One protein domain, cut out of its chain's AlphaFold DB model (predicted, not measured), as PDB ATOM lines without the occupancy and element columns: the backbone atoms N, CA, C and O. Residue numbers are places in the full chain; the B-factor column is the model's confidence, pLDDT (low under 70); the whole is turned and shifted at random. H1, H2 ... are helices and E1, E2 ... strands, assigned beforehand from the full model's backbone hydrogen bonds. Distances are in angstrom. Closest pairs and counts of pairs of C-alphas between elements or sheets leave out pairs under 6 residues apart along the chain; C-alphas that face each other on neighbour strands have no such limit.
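AT A GLANCE: This is residues 171 to 229 of the 278 residues of the protein "Hypothetical protein" of Brachionus calyciflorus (UniProt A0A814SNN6). With little regular structure, the printed part is mostly loops in two lobes: residues 171 to 189 loop loosely at one end, residues 190 to 195 run across to E1, still with no named element, and at the other end lie the small hairpin of E1 and E2 and the short helix H1. The 59 residues hold E1, E2 and H1 in that order, a mixed class with 10 residues in named elements. The whole is loose, with a radius of gyration of the C-alphas of 14.2 A and spans of 42 by 19 by 16 A.

IN THESE COORDINATES: E1, residues 196 to 198, begins at C-alpha (-72.357, -67.136, -29.154). E2 is residues 205 to 207. H1, residues 222 to 225, ends at C-alpha (-61.454, -68.471, -41.213).

HOW THE PARTS SIT: E1 and E2 are antiparallel at 137 degrees, with N 197 and O 206 2.8 A apart, within hydrogen-bond range. The closest C-alphas of E2 and H1, Met 206 and Cys 224, are 7.9 A apart. E1 and H1 are apart. H1 is too short for an O i to N i+4 pair. Residues 213 to 214 pair antiparallel with 219 to 220.

THE WHOLE: The farthest C-alphas, Gln 183 and Gln 229, are 44.3 A apart. The printed part has no cut. The link from E2 to H1 is long. Residues 171 to 176 are under pLDDT 70.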
ATOM      1  N   ARG A 171     -74.569 -39.218 -29.634       60.50
ATOM      2  CA  ARG A 171     -75.324 -38.953 -30.874       60.50
ATOM      3  C   ARG A 171     -74.557 -39.300 -32.151       60.50
ATOM      4  O   ARG A 171     -75.187 -39.553 -33.174       60.50
ATOM      5  N   ASN A 172     -73.227 -39.332 -32.095       63.16
ATOM      6  CA  ASN A 172     -72.371 -39.605 -33.250       63.16
ATOM      7  C   ASN A 172     -72.000 -41.088 -33.378       63.16
ATOM      8  O   ASN A 172     -71.398 -41.485 -34.376       63.16
ATOM      9  N   ILE A 173     -72.354 -41.922 -32.394       64.62
ATOM     10  CA  ILE A 173     -72.120 -43.363 -32.465       64.62
ATOM     11  C   ILE A 173     -73.240 -43.969 -33.317       64.62
ATOM     12  O   ILE A 173     -74.382 -44.117 -32.881       64.62
ATOM     13  N   VAL A 174     -72.915 -44.286 -34.571       61.50
ATOM     14  CA  VAL A 174     -73.844 -44.876 -35.541       61.50
ATOM     15  C   VAL A 174     -73.383 -46.291 -35.871       61.50
ATOM     16  O   VAL A 174     -72.248 -46.514 -36.273       61.50
ATOM     17  N   GLY A 175     -74.274 -47.266 -35.701       65.75
ATOM     18  CA  GLY A 175     -73.967 -48.678 -35.904       65.75
ATOM     19  C   GLY A 175     -75.163 -49.584 -35.618       65.75
ATOM     20  O   GLY A 175     -76.181 -49.143 -35.070       65.75
ATOM     21  N   LYS A 176     -75.053 -50.858 -36.013       67.50
ATOM     22  CA  LYS A 176     -76.009 -51.905 -35.619       67.50
ATOM     23  C   LYS A 176     -75.869 -52.188 -34.118       67.50
ATOM     24  O   LYS A 176     -74.773 -52.106 -33.570       67.50
ATOM     25  N   GLY A 177     -76.990 -52.502 -33.467       73.50
ATOM     26  CA  GLY A 177     -77.011 -52.867 -32.047       73.50
ATOM     27  C   GLY A 177     -76.772 -51.709 -31.075       73.50
ATOM     28  O   GLY A 177     -76.457 -51.967 -29.929       73.50
ATOM     29  N   ILE A 178     -76.894 -50.442 -31.483       82.00
ATOM     30  CA  ILE A 178     -76.794 -49.307 -30.547       82.00
ATOM     31  C   ILE A 178     -78.156 -49.034 -29.909       82.00
ATOM     32  O   ILE A 178     -79.155 -48.921 -30.620       82.00
ATOM     33  N   GLU A 179     -78.182 -48.871 -28.587       80.69
ATOM     34  CA  GLU A 179     -79.357 -48.382 -27.865       80.69
ATOM     35  C   GLU A 179     -79.619 -46.913 -28.210       80.69
ATOM     36  O   GLU A 179     -78.832 -46.024 -27.873       80.69
ATOM     37  N   ARG A 180     -80.743 -46.653 -28.879       81.38
ATOM     38  CA  ARG A 180     -81.124 -45.305 -29.323       81.38
ATOM     39  C   ARG A 180     -82.168 -44.659 -28.430       81.38
ATOM     40  O   ARG A 180     -82.452 -43.483 -28.634       81.38
ATOM     41  N   ASN A 181     -82.735 -45.387 -27.468       81.56
ATOM     42  CA  ASN A 181     -83.691 -44.810 -26.537       81.56
ATOM     43  C   ASN A 181     -82.966 -43.881 -25.541       81.56
ATOM     44  O   ASN A 181     -82.202 -44.386 -24.715       81.56
ATOM     45  N   PRO A 182     -83.225 -42.558 -25.552       81.06
ATOM     46  CA  PRO A 182     -82.577 -41.609 -24.641       81.06
ATOM     47  C   PRO A 182     -82.892 -41.846 -23.159       81.06
ATOM     48  O   PRO A 182     -82.179 -41.352 -22.294       81.06
ATOM     49  N   GLN A 183     -83.963 -42.585 -22.860       84.06
ATOM     50  CA  GLN A 183     -84.378 -42.926 -21.497       84.06
ATOM     51  C   GLN A 183     -83.766 -44.245 -21.003       84.06
ATOM     52  O   GLN A 183     -83.897 -44.584 -19.829       84.06
ATOM     53  N   SER A 184     -83.109 -45.009 -21.881       81.12
ATOM     54  CA  SER A 184     -82.458 -46.260 -21.502       81.12
ATOM     55  C   SER A 184     -81.160 -45.970 -20.741       81.12
ATOM     56  O   SER A 184     -80.365 -45.139 -21.190       81.12
ATOM     57  N   PRO A 185     -80.856 -46.699 -19.649       82.88
ATOM     58  CA  PRO A 185     -79.560 -46.590 -18.971       82.88
ATOM     59  C   PRO A 185     -78.377 -46.978 -19.877       82.88
ATOM     60  O   PRO A 185     -77.220 -46.741 -19.527       82.88
ATOM     61  N   ASN A 186     -78.656 -47.575 -21.040       80.44
ATOM     62  CA  ASN A 186     -77.665 -47.980 -22.026       80.44
ATOM     63  C   ASN A 186     -77.590 -47.049 -23.245       80.44
ATOM     64  O   ASN A 186     -76.922 -47.420 -24.205       80.44
ATOM     65  N   PHE A 187     -78.238 -45.876 -23.238       82.62
ATOM     66  CA  PHE A 187     -78.243 -44.953 -24.380       82.62
ATOM     67  C   PHE A 187     -76.841 -44.720 -24.968       82.62
ATOM     68  O   PHE A 187     -75.893 -44.408 -24.246       82.62
ATOM     69  N   GLY A 188     -76.718 -44.904 -26.285       76.75
ATOM     70  CA  GLY A 188     -75.474 -44.771 -27.046       76.75
ATOM     71  C   GLY A 188     -74.439 -45.876 -26.807       76.75
ATOM     72  O   GLY A 188     -73.317 -45.777 -27.298       76.75
ATOM     73  N   ARG A 189     -74.787 -46.947 -26.085       78.00
ATOM     74  CA  ARG A 189     -73.950 -48.150 -25.973       78.00
ATOM     75  C   ARG A 189     -74.319 -49.169 -27.043       78.00
ATOM     76  O   ARG A 189     -75.485 -49.308 -27.413       78.00
ATOM     77  N   HIS A 190     -73.322 -49.936 -27.478       78.75
ATOM     78  CA  HIS A 190     -73.547 -51.155 -28.244       78.75
ATOM     79  C   HIS A 190     -74.121 -52.236 -27.321       78.75
ATOM     80  O   HIS A 190     -73.443 -52.743 -26.430       78.75
ATOM     81  N   LEU A 191     -75.382 -52.579 -27.540       75.81
ATOM     82  CA  LEU A 191     -76.031 -53.775 -27.038       75.81
ATOM     83  C   LEU A 191     -75.645 -54.937 -27.956       75.81
ATOM     84  O   LEU A 191     -76.297 -55.187 -28.970       75.81
ATOM     85  N   LEU A 192     -74.560 -55.629 -27.611       74.19
ATOM     86  CA  LEU A 192     -74.291 -56.939 -28.191       74.19
ATOM     87  C   LEU A 192     -75.181 -57.964 -27.499       74.19
ATOM     88  O   LEU A 192     -75.270 -58.011 -26.266       74.19
ATOM     89  N   ARG A 193     -75.841 -58.798 -28.291       70.56
ATOM     90  CA  ARG A 193     -76.535 -59.975 -27.796       70.56
ATOM     91  C   ARG A 193     -75.449 -60.916 -27.269       70.56
ATOM     92  O   ARG A 193     -74.470 -61.199 -27.949       70.56
ATOM     93  N   ASN A 194     -75.589 -61.414 -26.043       74.31
ATOM     94  CA  ASN A 194     -74.613 -62.344 -25.450       74.31
ATOM     95  C   ASN A 194     -74.719 -63.768 -26.049       74.31
ATOM     96  O   ASN A 194     -74.427 -64.765 -25.390       74.31
ATOM     97  N   GLU A 195     -75.197 -63.872 -27.287       83.88
ATOM     98  CA  GLU A 195     -75.380 -65.121 -28.006       83.88
ATOM     99  C   GLU A 195     -74.105 -65.439 -28.783       83.88
ATOM    100  O   GLU A 195     -73.601 -64.640 -29.576       83.88
ATOM    101  N   LYS A 196     -73.575 -66.633 -28.528       90.00
ATOM    102  CA  LYS A 196     -72.357 -67.136 -29.154       90.00
ATOM    103  C   LYS A 196     -72.728 -68.219 -30.151       90.00
ATOM    104  O   LYS A 196     -73.537 -69.093 -29.847       90.00
ATOM    105  N   LEU A 197     -72.105 -68.173 -31.318       91.00
ATOM    106  CA  LEU A 197     -72.249 -69.158 -32.379       91.00
ATOM    107  C   LEU A 197     -70.906 -69.839 -32.631       91.00
ATOM    108  O   LEU A 197     -69.848 -69.243 -32.440       91.00
ATOM    109  N   ILE A 198     -70.945 -71.090 -33.074       90.62
ATOM    110  CA  ILE A 198     -69.745 -71.845 -33.431       90.62
ATOM    111  C   ILE A 198     -69.630 -71.850 -34.953       90.62
ATOM    112  O   ILE A 198     -70.586 -72.161 -35.659       90.62
ATOM    113  N   CYS A 199     -68.459 -71.493 -35.474       89.25
ATOM    114  CA  CYS A 199     -68.197 -71.599 -36.903       89.25
ATOM    115  C   CYS A 199     -68.117 -73.073 -37.327       89.25
ATOM    116  O   CYS A 199     -67.256 -73.803 -36.844       89.25
ATOM    117  N   ASN A 200     -68.912 -73.488 -38.312       88.25
ATOM    118  CA  ASN A 200     -68.921 -74.878 -38.796       88.25
ATOM    119  C   ASN A 200     -67.627 -75.320 -39.500       88.25
ATOM    120  O   ASN A 200     -67.439 -76.502 -39.763       88.25
ATOM    121  N   ASN A 201     -66.733 -74.380 -39.813       86.88
ATOM    122  CA  ASN A 201     -65.521 -74.650 -40.585       86.88
ATOM    123  C   ASN A 201     -64.271 -74.782 -39.712       86.88
ATOM    124  O   ASN A 201     -63.439 -75.649 -39.954       86.88
ATOM    125  N   CYS A 202     -64.113 -73.886 -38.735       86.38
ATOM    126  CA  CYS A 202     -62.933 -73.833 -37.865       86.38
ATOM    127  C   CYS A 202     -63.267 -74.009 -36.380       86.38
ATOM    128  O   CYS A 202     -62.362 -73.979 -35.553       86.38
ATOM    129  N   HIS A 203     -64.549 -74.159 -36.036       88.25
ATOM    130  CA  HIS A 203     -65.050 -74.291 -34.665       88.25
ATOM    131  C   HIS A 203     -64.706 -73.124 -33.728       88.25
ATOM    132  O   HIS A 203     -64.867 -73.235 -32.515       88.25
ATOM    133  N   ALA A 204     -64.289 -71.979 -34.278       88.06
ATOM    134  CA  ALA A 204     -64.138 -70.754 -33.509       88.06
ATOM    135  C   ALA A 204     -65.493 -70.313 -32.935       88.06
ATOM    136  O   ALA A 204     -66.518 -70.370 -33.622       88.06
ATOM    137  N   ILE A 205     -65.473 -69.864 -31.680       90.19
ATOM    138  CA  ILE A 205     -66.623 -69.264 -31.005       90.19
ATOM    139  C   ILE A 205     -66.674 -67.793 -31.415       90.19
ATOM    140  O   ILE A 205     -65.734 -67.050 -31.143       90.19
ATOM    141  N   MET A 206     -67.767 -67.392 -32.052       88.50
ATOM    142  CA  MET A 206     -67.988 -66.055 -32.603       88.50
ATOM    143  C   MET A 206     -69.231 -65.425 -31.981       88.50
ATOM    144  O   MET A 206     -70.144 -66.140 -31.548       88.50
ATOM    145  N   PHE A 207     -69.301 -64.097 -31.960       88.31
ATOM    146  CA  PHE A 207     -70.540 -63.419 -31.580       88.31
ATOM    147  C   PHE A 207     -71.581 -63.531 -32.695       88.31
ATOM    148  O   PHE A 207     -71.250 -63.583 -33.883       88.31
ATOM    149  N   PHE A 208     -72.860 -63.556 -32.320       86.50
ATOM    150  CA  PHE A 208     -73.962 -63.614 -33.280       86.50
ATOM    151  C   PHE A 208     -73.900 -62.471 -34.307       86.50
ATOM    152  O   PHE A 208     -74.106 -62.686 -35.502       86.50
ATOM    153  N   GLU A 209     -73.575 -61.261 -33.854       84.50
ATOM    154  CA  GLU A 209     -73.472 -60.055 -34.678       84.50
ATOM    155  C   GLU A 209     -72.314 -60.091 -35.680       84.50
ATOM    156  O   GLU A 209     -72.359 -59.377 -36.682       84.50
ATOM    157  N   GLU A 210     -71.299 -60.924 -35.443       87.38
ATOM    158  CA  GLU A 210     -70.148 -61.095 -36.340       87.38
ATOM    159  C   GLU A 210     -70.460 -62.036 -37.512       87.38
ATOM    160  O   GLU A 210     -69.647 -62.196 -38.429       87.38
ATOM    161  N   LYS A 211     -71.643 -62.665 -37.508       88.62
ATOM    162  CA  LYS A 211     -72.101 -63.525 -38.599       88.62
ATOM    163  C   LYS A 211     -72.267 -62.708 -39.877       88.62
ATOM    164  O   LYS A 211     -73.038 -61.750 -39.931       88.62
ATOM    165  N   THR A 212     -71.610 -63.146 -40.942       87.50
ATOM    166  CA  THR A 212     -71.690 -62.487 -42.251       87.50
ATOM    167  C   THR A 212     -72.861 -62.991 -43.085       87.50
ATOM    168  O   THR A 212     -73.500 -62.205 -43.784       87.50
ATOM    169  N   SER A 213     -73.172 -64.286 -43.014       85.00
ATOM    170  CA  SER A 213     -74.274 -64.912 -43.757       85.00
ATOM    171  C   SER A 213     -74.699 -66.249 -43.132       85.00
ATOM    172  O   SER A 213     -74.132 -66.691 -42.133       85.00
ATOM    173  N   GLY A 214     -75.723 -66.894 -43.699       85.38
ATOM    174  CA  GLY A 214     -76.218 -68.199 -43.244       85.38
ATOM    175  C   GLY A 214     -77.272 -68.125 -42.134       85.38
ATOM    176  O   GLY A 214     -77.665 -67.043 -41.684       85.38
ATOM    177  N   THR A 215     -77.763 -69.288 -41.709       86.19
ATOM    178  CA  THR A 215     -78.749 -69.419 -40.621       86.19
ATOM    179  C   THR A 215     -78.050 -69.458 -39.259       86.19
ATOM    180  O   THR A 215     -76.828 -69.368 -39.176       86.19
ATOM    181  N   VAL A 216     -78.819 -69.526 -38.171       82.94
ATOM    182  CA  VAL A 216     -78.259 -69.721 -36.819       82.94
ATOM    183  C   VAL A 216     -77.615 -71.107 -36.689       82.94
ATOM    184  O   VAL A 216     -76.578 -71.240 -36.053       82.94
ATOM    185  N   GLU A 217     -78.199 -72.112 -37.344       85.06
ATOM    186  CA  GLU A 217     -77.708 -73.497 -37.365       85.06
ATOM    187  C   GLU A 217     -76.497 -73.683 -38.289       85.06
ATOM    188  O   GLU A 217     -75.624 -74.507 -38.024       85.06
ATOM    189  N   ASN A 218     -76.419 -72.903 -39.373       86.56
ATOM    190  CA  ASN A 218     -75.293 -72.928 -40.300       86.56
ATOM    191  C   ASN A 218     -74.730 -71.521 -40.553       86.56
ATOM    192  O   ASN A 218     -74.946 -70.951 -41.630       86.56
ATOM    193  N   PRO A 219     -74.048 -70.934 -39.553       88.69
ATOM    194  CA  PRO A 219     -73.541 -69.576 -39.646       88.69
ATOM    195  C   PRO A 219     -72.209 -69.516 -40.405       88.69
ATOM    196  O   PRO A 219     -71.310 -70.339 -40.210       88.69
ATOM    197  N   SER A 220     -72.065 -68.491 -41.244       87.69
ATOM    198  CA  SER A 220     -70.816 -68.159 -41.932       87.69
ATOM    199  C   SER A 220     -70.164 -66.931 -41.306       87.69
ATOM    200  O   SER A 220     -70.845 -65.984 -40.908       87.69
ATOM    201  N   PHE A 221     -68.832 -66.939 -41.259       88.56
ATOM    202  CA  PHE A 221     -68.028 -65.884 -40.650       88.56
ATOM    203  C   PHE A 221     -66.796 -65.584 -41.503       88.56
ATOM    204  O   PHE A 221     -66.048 -66.491 -41.883       88.56
ATOM    205  N   SER A 222     -66.540 -64.297 -41.741       87.81
ATOM    206  CA  SER A 222     -65.287 -63.843 -42.356       87.81
ATOM    207  C   SER A 222     -64.160 -63.686 -41.333       87.81
ATOM    208  O   SER A 222     -63.011 -63.938 -41.662       87.81
ATOM    209  N   MET A 223     -64.473 -63.321 -40.089       86.94
ATOM    210  CA  MET A 223     -63.460 -62.950 -39.094       86.94
ATOM    211  C   MET A 223     -62.604 -64.107 -38.561       86.94
ATOM    212  O   MET A 223     -61.502 -63.857 -38.091       86.94
ATOM    213  N   CYS A 224     -63.078 -65.357 -38.606       86.38
ATOM    214  CA  CYS A 224     -62.334 -66.488 -38.036       86.38
ATOM    215  C   CYS A 224     -61.496 -67.262 -39.057       86.38
ATOM    216  O   CYS A 224     -60.323 -67.526 -38.829       86.38
ATOM    217  N   CYS A 225     -62.095 -67.645 -40.184       83.06
ATOM    218  CA  CYS A 225     -61.454 -68.471 -41.213       83.06
ATOM    219  C   CYS A 225     -61.638 -67.903 -42.623       83.06
ATOM    220  O   CYS A 225     -61.417 -68.618 -43.602       83.06
ATOM    221  N   SER A 226     -62.105 -66.652 -42.735       84.06
ATOM    222  CA  SER A 226     -62.427 -66.002 -44.008       84.06
ATOM    223  C   SER A 226     -63.275 -66.896 -44.916       84.06
ATOM    224  O   SER A 226     -62.956 -67.082 -46.084       84.06
ATOM    225  N   ASN A 227     -64.335 -67.508 -44.371       80.94
ATOM    226  CA  ASN A 227     -65.150 -68.508 -45.070       80.94
ATOM    227  C   ASN A 227     -64.330 -69.684 -45.659       80.94
ATOM    228  O   ASN A 227     -64.462 -69.990 -46.841       80.94
ATOM    229  N   LYS A 228     -63.526 -70.375 -44.835       81.38
ATOM    230  CA  LYS A 228     -62.673 -71.536 -45.203       81.38
ATOM    231  C   LYS A 228     -61.397 -71.218 -45.991       81.38
ATOM    232  O   LYS A 228     -60.699 -72.156 -46.361       81.38
ATOM    233  N   GLN A 229     -61.069 -69.953 -46.247       81.31
ATOM    234  CA  GLN A 229     -59.847 -69.614 -46.989       81.31
ATOM    235  C   GLN A 229     -58.577 -69.942 -46.202       81.31
ATOM    236  O   GLN A 229     -57.578 -70.343 -46.790       81.31
TER     237      GLN A 229